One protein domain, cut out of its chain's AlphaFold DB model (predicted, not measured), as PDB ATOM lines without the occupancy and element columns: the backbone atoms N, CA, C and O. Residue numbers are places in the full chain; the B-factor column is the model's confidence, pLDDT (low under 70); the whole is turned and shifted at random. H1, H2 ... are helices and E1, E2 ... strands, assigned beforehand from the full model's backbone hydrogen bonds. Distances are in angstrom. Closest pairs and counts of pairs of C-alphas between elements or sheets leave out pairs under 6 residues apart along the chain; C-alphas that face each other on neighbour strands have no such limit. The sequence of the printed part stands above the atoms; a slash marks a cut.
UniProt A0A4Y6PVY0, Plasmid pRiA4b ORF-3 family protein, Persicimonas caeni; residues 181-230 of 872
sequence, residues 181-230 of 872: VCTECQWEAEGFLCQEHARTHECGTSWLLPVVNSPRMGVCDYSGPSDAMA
ATOM      1  N   VAL A 181      84.939 134.376  96.088       84.75
ATOM      2  CA  VAL A 181      83.885 135.217  95.532       84.75
ATOM      3  C   VAL A 181      83.055 134.373  94.565       84.75
ATOM      4  O   VAL A 181      83.611 133.689  93.710       84.75
ATOM      5  N   CYS A 182      81.736 134.367  94.738       82.31
ATOM      6  CA  CYS A 182      80.814 133.736  93.798       82.31
ATOM      7  C   CYS A 182      80.594 134.665  92.604       82.31
ATOM      8  O   CYS A 182      80.156 135.802  92.792       82.31
ATOM      9  N   THR A 183      80.902 134.193  91.397       77.81
ATOM     10  CA  THR A 183      80.842 134.994  90.163       77.81
ATOM     11  C   THR A 183      79.421 135.398  89.778       77.81
ATOM     12  O   THR A 183      79.247 136.431  89.133       77.81
ATOM     13  N   GLU A 184      78.428 134.644  90.252       79.06
ATOM     14  CA  GLU A 184      77.002 134.940  90.111       79.06
ATOM     15  C   GLU A 184      76.527 135.924  91.197       79.06
ATOM     16  O   GLU A 184      76.088 137.036  90.911       79.06
ATOM     17  N   CYS A 185      76.692 135.576  92.479       75.88
ATOM     18  CA  CYS A 185      76.113 136.365  93.576       75.88
ATOM     19  C   CYS A 185      76.865 137.673  93.895       75.88
ATOM     20  O   CYS A 185      76.346 138.528  94.621       75.88
ATOM     21  N   GLN A 186      78.092 137.873  93.396       67.88
ATOM     22  CA  GLN A 186      78.847 139.116  93.635       67.88
ATOM     23  C   GLN A 186      78.129 140.373  93.128       67.88
ATOM     24  O   GLN A 186      78.317 141.450  93.700       67.88
ATOM     25  N   TRP A 187      77.272 140.236  92.113       63.31
ATOM     26  CA  TRP A 187      76.532 141.342  91.507       63.31
ATOM     27  C   TRP A 187      75.350 141.825  92.362       63.31
ATOM     28  O   TRP A 187      74.895 142.955  92.200       63.31
ATOM     29  N   GLU A 188      74.927 141.031  93.349       56.84
ATOM     30  CA  GLU A 188      73.858 141.360  94.304       56.84
ATOM     31  C   GLU A 188      74.393 141.891  95.649       56.84
ATOM     32  O   GLU A 188      73.660 142.006  96.629       56.84
ATOM     33  N   ALA A 189      75.690 142.222  95.714       59.22
ATOM     34  CA  ALA A 189      76.428 142.511  96.951       59.22
ATOM     35  C   ALA A 189      76.470 141.336  97.955       59.22
ATOM     36  O   ALA A 189      76.828 141.525  99.122       59.22
ATOM     37  N   GLU A 190      76.188 140.114  97.490       61.91
ATOM     38  CA  GLU A 190      76.136 138.883  98.282       61.91
ATOM     39  C   GLU A 190      77.081 137.791  97.729       61.91
ATOM     40  O   GLU A 190      76.715 136.632  97.628       61.91
ATOM     41  N   GLY A 191      78.333 138.118  97.384       75.75
ATOM     42  CA  GLY A 191      79.250 137.157  96.730       75.75
ATOM     43  C   GLY A 191      80.415 136.614  97.560       75.75
ATOM     44  O   GLY A 191      80.993 135.594  97.202       75.75
ATOM     45  N   PHE A 192      80.809 137.275  98.653       88.44
ATOM     46  CA  PHE A 192      82.048 136.934  99.365       88.44
ATOM     47  C   PHE A 192      81.840 135.854 100.426       88.44
ATOM     48  O   PHE A 192      81.036 136.004 101.348       88.44
ATOM     49  N   LEU A 193      82.618 134.775 100.354       83.44
ATOM     50  CA  LEU A 193      82.443 133.584 101.181       83.44
ATOM     51  C   LEU A 193      83.757 133.153 101.841       83.44
ATOM     52  O   LEU A 193      84.832 133.151 101.240       83.44
ATOM     53  N   CYS A 194      83.685 132.749 103.110       87.44
ATOM     54  CA  CYS A 194      84.786 132.023 103.736       87.44
ATOM     55  C   CYS A 194      84.787 130.565 103.254       87.44
ATOM     56  O   CYS A 194      83.773 130.058 102.778       87.44
ATOM     57  N   GLN A 195      85.903 129.860 103.443       85.62
ATOM     58  CA  GLN A 195      86.073 128.480 102.973       85.62
ATOM     59  C   GLN A 195      84.984 127.501 103.459       85.62
ATOM     60  O   GLN A 195      84.670 126.537 102.770       85.62
ATOM     61  N   GLU A 196      84.392 127.741 104.633       85.12
ATOM     62  CA  GLU A 196      83.306 126.911 105.170       85.12
ATOM     63  C   GLU A 196      81.989 127.127 104.409       85.12
ATOM     64  O   GLU A 196      81.366 126.154 103.995       85.12
ATOM     65  N   HIS A 197      81.598 128.384 104.172       82.81
ATOM     66  CA  HIS A 197      80.343 128.708 103.481       82.81
ATOM     67  C   HIS A 197      80.433 128.540 101.963       82.81
ATOM     68  O   HIS A 197      79.417 128.269 101.339       82.81
ATOM     69  N   ALA A 198      81.635 128.625 101.390       80.88
ATOM     70  CA  ALA A 198      81.903 128.287  99.995       80.88
ATOM     71  C   ALA A 198      81.465 126.849  99.655       80.88
ATOM     72  O   ALA A 198      80.779 126.617  98.667       80.88
ATOM     73  N   ARG A 199      81.777 125.873 100.520       80.00
ATOM     74  CA  ARG A 199      81.473 124.445 100.289       80.00
ATOM     75  C   ARG A 199      79.986 124.103 100.292       80.00
ATOM     76  O   ARG A 199      79.609 123.035  99.825       80.00
ATOM     77  N   THR A 200      79.166 124.956 100.893       78.94
ATOM     78  CA  THR A 200      77.720 124.748 101.026       78.94
ATOM     79  C   THR A 200      76.925 125.837 100.313       78.94
ATOM     80  O   THR A 200      75.752 126.022 100.626       78.94
ATOM     81  N   HIS A 201      77.570 126.609  99.436       80.69
ATOM     82  CA  HIS A 201      76.926 127.681  98.692       80.69
ATOM     83  C   HIS A 201      76.007 127.103  97.611       80.69
ATOM     84  O   HIS A 201      76.367 126.129  96.953       80.69
ATOM     85  N   GLU A 202      74.818 127.684  97.453       77.88
ATOM     86  CA  GLU A 202      73.737 127.139  96.621       77.88
ATOM     87  C   GLU A 202      74.099 127.070  95.135       77.88
ATOM     88  O   GLU A 202      73.773 126.080  94.485       77.88
ATOM     89  N   CYS A 203      74.858 128.047  94.627       68.94
ATOM     90  CA  CYS A 203      75.348 128.039  93.248       68.94
ATOM     91  C   CYS A 203      76.332 126.888  92.970       68.94
ATOM     92  O   CYS A 203      76.550 126.541  91.819       68.94
ATOM     93  N   GLY A 204      76.902 126.253  93.999       71.06
ATOM     94  CA  GLY A 204      77.916 125.209  93.850       71.06
ATOM     95  C   GLY A 204      79.341 125.762  93.734       71.06
ATOM     96  O   GLY A 204      79.567 126.965  93.619       71.06
ATOM     97  N   THR A 205      80.336 124.872  93.813       71.12
ATOM     98  CA  THR A 205      81.758 125.256  93.875       71.12
ATOM     99  C   THR A 205      82.342 125.700  92.537       71.12
ATOM    100  O   THR A 205      83.354 126.387  92.540       71.12
ATOM    101  N   SER A 206      81.710 125.343  91.415       71.00
ATOM    102  CA  SER A 206      82.135 125.730  90.060       71.00
ATOM    103  C   SER A 206      82.009 127.229  89.782       71.00
ATOM    104  O   SER A 206      82.625 127.729  88.854       71.00
ATOM    105  N   TRP A 207      81.223 127.949  90.584       72.00
ATOM    106  CA  TRP A 207      81.011 129.393  90.447       72.00
ATOM    107  C   TRP A 207      81.887 130.213  91.400       72.00
ATOM    108  O   TRP A 207      81.660 131.407  91.579       72.00
ATOM    109  N   LEU A 208      82.856 129.582  92.071       77.06
ATOM    110  CA  LEU A 208      83.677 130.222  93.093       77.06
ATOM    111  C   LEU A 208      85.086 130.501  92.582       77.06
ATOM    112  O   LEU A 208      85.833 129.578  92.279       77.06
ATOM    113  N   LEU A 209      85.476 131.775  92.610       82.19
ATOM    114  CA  LEU A 209      86.837 132.221  92.318       82.19
ATOM    115  C   LEU A 209      87.560 132.684  93.581       82.19
ATOM    116  O   LEU A 209      86.913 133.139  94.532       82.19
ATOM    117  N   PRO A 210      88.898 132.581  93.632       84.00
ATOM    118  CA  PRO A 210      89.650 133.035  94.787       84.00
ATOM    119  C   PRO A 210      89.587 134.560  94.923       84.00
ATOM    120  O   PRO A 210      89.633 135.318  93.953       84.00
ATOM    121  N   VAL A 211      89.535 135.030  96.168       83.94
ATOM    122  CA  VAL A 211      89.690 136.454  96.476       83.94
ATOM    123  C   VAL A 211      91.152 136.847  96.268       83.94
ATOM    124  O   VAL A 211      92.032 136.432  97.022       83.94
ATOM    125  N   VAL A 212      91.412 137.678  95.257       86.44
ATOM    126  CA  VAL A 212      92.760 138.075  94.827       86.44
ATOM    127  C   VAL A 212      92.945 139.590  94.787       86.44
ATOM    128  O   VAL A 212      92.003 140.376  94.734       86.44
ATOM    129  N   ASN A 213      94.204 140.039  94.814       86.62
ATOM    130  CA  ASN A 213      94.546 141.463  94.830       86.62
ATOM    131  C   ASN A 213      94.463 142.114  93.435       86.62
ATOM    132  O   ASN A 213      95.442 142.702  92.971       86.62
ATOM    133  N   SER A 214      93.336 141.981  92.746       87.88
ATOM    134  CA  SER A 214      93.140 142.513  91.401       87.88
ATOM    135  C   SER A 214      91.807 143.251  91.270       87.88
ATOM    136  O   SER A 214      90.824 142.805  91.864       87.88
ATOM    137  N   PRO A 215      91.750 144.323  90.459       85.94
ATOM    138  CA  PRO A 215      90.484 144.917  90.037       85.94
ATOM    139  C   PRO A 215      89.588 143.973  89.210       85.94
ATOM    140  O   PRO A 215      88.387 144.195  89.146       85.94
ATOM    141  N   ARG A 216      90.147 142.907  88.620       85.44
ATOM    142  CA  ARG A 216      89.432 141.886  87.830       85.44
ATOM    143  C   ARG A 216      88.957 140.680  88.661       85.44
ATOM    144  O   ARG A 216      88.455 139.702  88.125       85.44
ATOM    145  N   MET A 217      89.143 140.709  89.981       86.31
ATOM    146  CA  MET A 217      88.723 139.616  90.863       86.31
ATOM    147  C   MET A 217      87.238 139.269  90.660       86.31
ATOM    148  O   MET A 217      86.392 140.156  90.718       86.31
ATOM    149  N   GLY A 218      86.941 137.978  90.477       77.75
ATOM    150  CA  GLY A 218      85.573 137.491  90.279       77.75
ATOM    151  C   GLY A 218      85.086 137.530  88.825       77.75
ATOM    152  O   GLY A 218      83.918 137.246  88.578       77.75
ATOM    153  N   VAL A 219      85.942 137.867  87.858       76.25
ATOM    154  CA  VAL A 219      85.579 137.982  86.437       76.25
ATOM    155  C   VAL A 219      86.364 136.962  85.609       76.25
ATOM    156  O   VAL A 219      87.578 136.865  85.771       76.25
ATOM    157  N   CYS A 220      85.686 136.253  84.696       64.75
ATOM    158  CA  CYS A 220      86.312 135.464  83.623       64.75
ATOM    159  C   CYS A 220      87.402 134.482  84.112       64.75
ATOM    160  O   CYS A 220      88.534 134.515  83.640       64.75
ATOM    161  N   ASP A 221      87.082 133.680  85.130       70.38
ATOM    162  CA  ASP A 221      87.980 132.681  85.743       70.38
ATOM    163  C   ASP A 221      89.337 133.220  86.258       70.38
ATOM    164  O   ASP A 221      90.282 132.476  86.519       70.38
ATOM    165  N   TYR A 222      89.456 134.541  86.447       75.06
ATOM    166  CA  TYR A 222      90.689 135.157  86.927       75.06
ATOM    167  C   TYR A 222      91.009 134.711  88.363       75.06
ATOM    168  O   TYR A 222      90.393 135.165  89.334       75.06
ATOM    169  N   SER A 223      92.029 133.863  88.494       75.25
ATOM    170  CA  SER A 223      92.455 133.252  89.759       75.25
ATOM    171  C   SER A 223      93.698 133.896  90.387       75.25
ATOM    172  O   SER A 223      94.114 133.505  91.479       75.25
ATOM    173  N   GLY A 224      94.273 134.925  89.751       76.06
ATOM    174  CA  GLY A 224      95.444 135.655  90.247       76.06
ATOM    175  C   GLY A 224      96.520 135.895  89.180       76.06
ATOM    176  O   GLY A 224      96.307 135.618  88.005       76.06
ATOM    177  N   PRO A 225      97.669 136.489  89.550       68.12
ATOM    178  CA  PRO A 225      98.783 136.697  88.622       68.12
ATOM    179  C   PRO A 225      99.389 135.367  88.143       68.12
ATOM    180  O   PRO A 225      99.470 134.420  88.922       68.12
ATOM    181  N   SER A 226      99.871 135.330  86.897       53.81
ATOM    182  CA  SER A 226     100.501 134.154  86.281       53.81
ATOM    183  C   SER A 226     101.818 133.754  86.976       53.81
ATOM    184  O   SER A 226     102.572 134.604  87.469       53.81
ATOM    185  N   ASP A 227     102.118 132.448  87.010       41.47
ATOM    186  CA  ASP A 227     103.168 131.817  87.837       41.47
ATOM    187  C   ASP A 227     104.603 132.348  87.622       41.47
ATOM    188  O   ASP A 227     105.488 132.139  88.454       41.47
ATOM    189  N   ALA A 228     104.857 133.123  86.562       36.66
ATOM    190  CA  ALA A 228     106.178 133.676  86.259       36.66
ATOM    191  C   ALA A 228     106.648 134.797  87.217       36.66
ATOM    192  O   ALA A 228     107.823 135.167  87.184       36.66
ATOM    193  N   MET A 229     105.775 135.348  88.073       33.97
ATOM    194  CA  MET A 229     106.139 136.374  89.072       33.97
ATOM    195  C   MET A 229     105.799 135.993  90.524       33.97
ATOM    196  O   MET A 229     105.860 136.847  91.413       33.97
ATOM    197  N   ALA A 230     105.468 134.724  90.789       34.69
ATOM    198  CA  ALA A 230     105.121 134.223  92.122       34.69
ATOM    199  C   ALA A 230     106.334 134.006  93.058       34.69
ATOM    200  O   ALA A 230     106.189 133.456  94.152       34.69
TER     201      ALA A 230
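What this domain is: This is residues 181 to 230 of the 872 residues of the protein "Plasmid pRiA4b ORF-3 family protein" of Persicimonas caeni (UniProt A0A4Y6PVY0). There is little regular structure here: a mostly looped chain with two short helices, H1 and H2, toward one end, the short strand E1 in the middle, and a looped stretch running on to a tail at the other end. The 50 printed residues hold H1, H2 and E1 in that order, only 11 residues, of mixed class. The whole is elongated, 35 by 20 by 15 A, yet only just compact, close to loose, with a radius of gyration of the C-alphas of 11.3 A.

How they stand to each other: H1, residues 185 to 188, is apart from H2, residues 195 to 198, and from E1, residues 208 to 210. The closest C-alphas of H2 and E1, Ala 198 and Leu 208, are 7.4 A apart. E1 pairs with no named strand, but its residues 208 to 209 pair antiparallel with residues 181 to 182. Both helices are too short for an O i to N i+4 pair; the one O i to N i+3 pair is within hydrogen-bond range in H1, not in H2.

Where its parts are: H1 measures 5.5 A from C-alpha 185 at (76.113, 136.365, 93.576), H2 5.1 A, and E1 6.8 A to C-alpha 210 at (89.650, 133.035, 94.787).

The domain as a whole: The farthest C-alphas, Glu 202 and Ala 228, are 34.7 A apart. The printed part has no cut, and both links are short. Residues 211 to 230 hold no named element. The mean pLDDT of the printed part is 73.6; residues 186 to 190, 203, 220 and 225 to 230 are under 70.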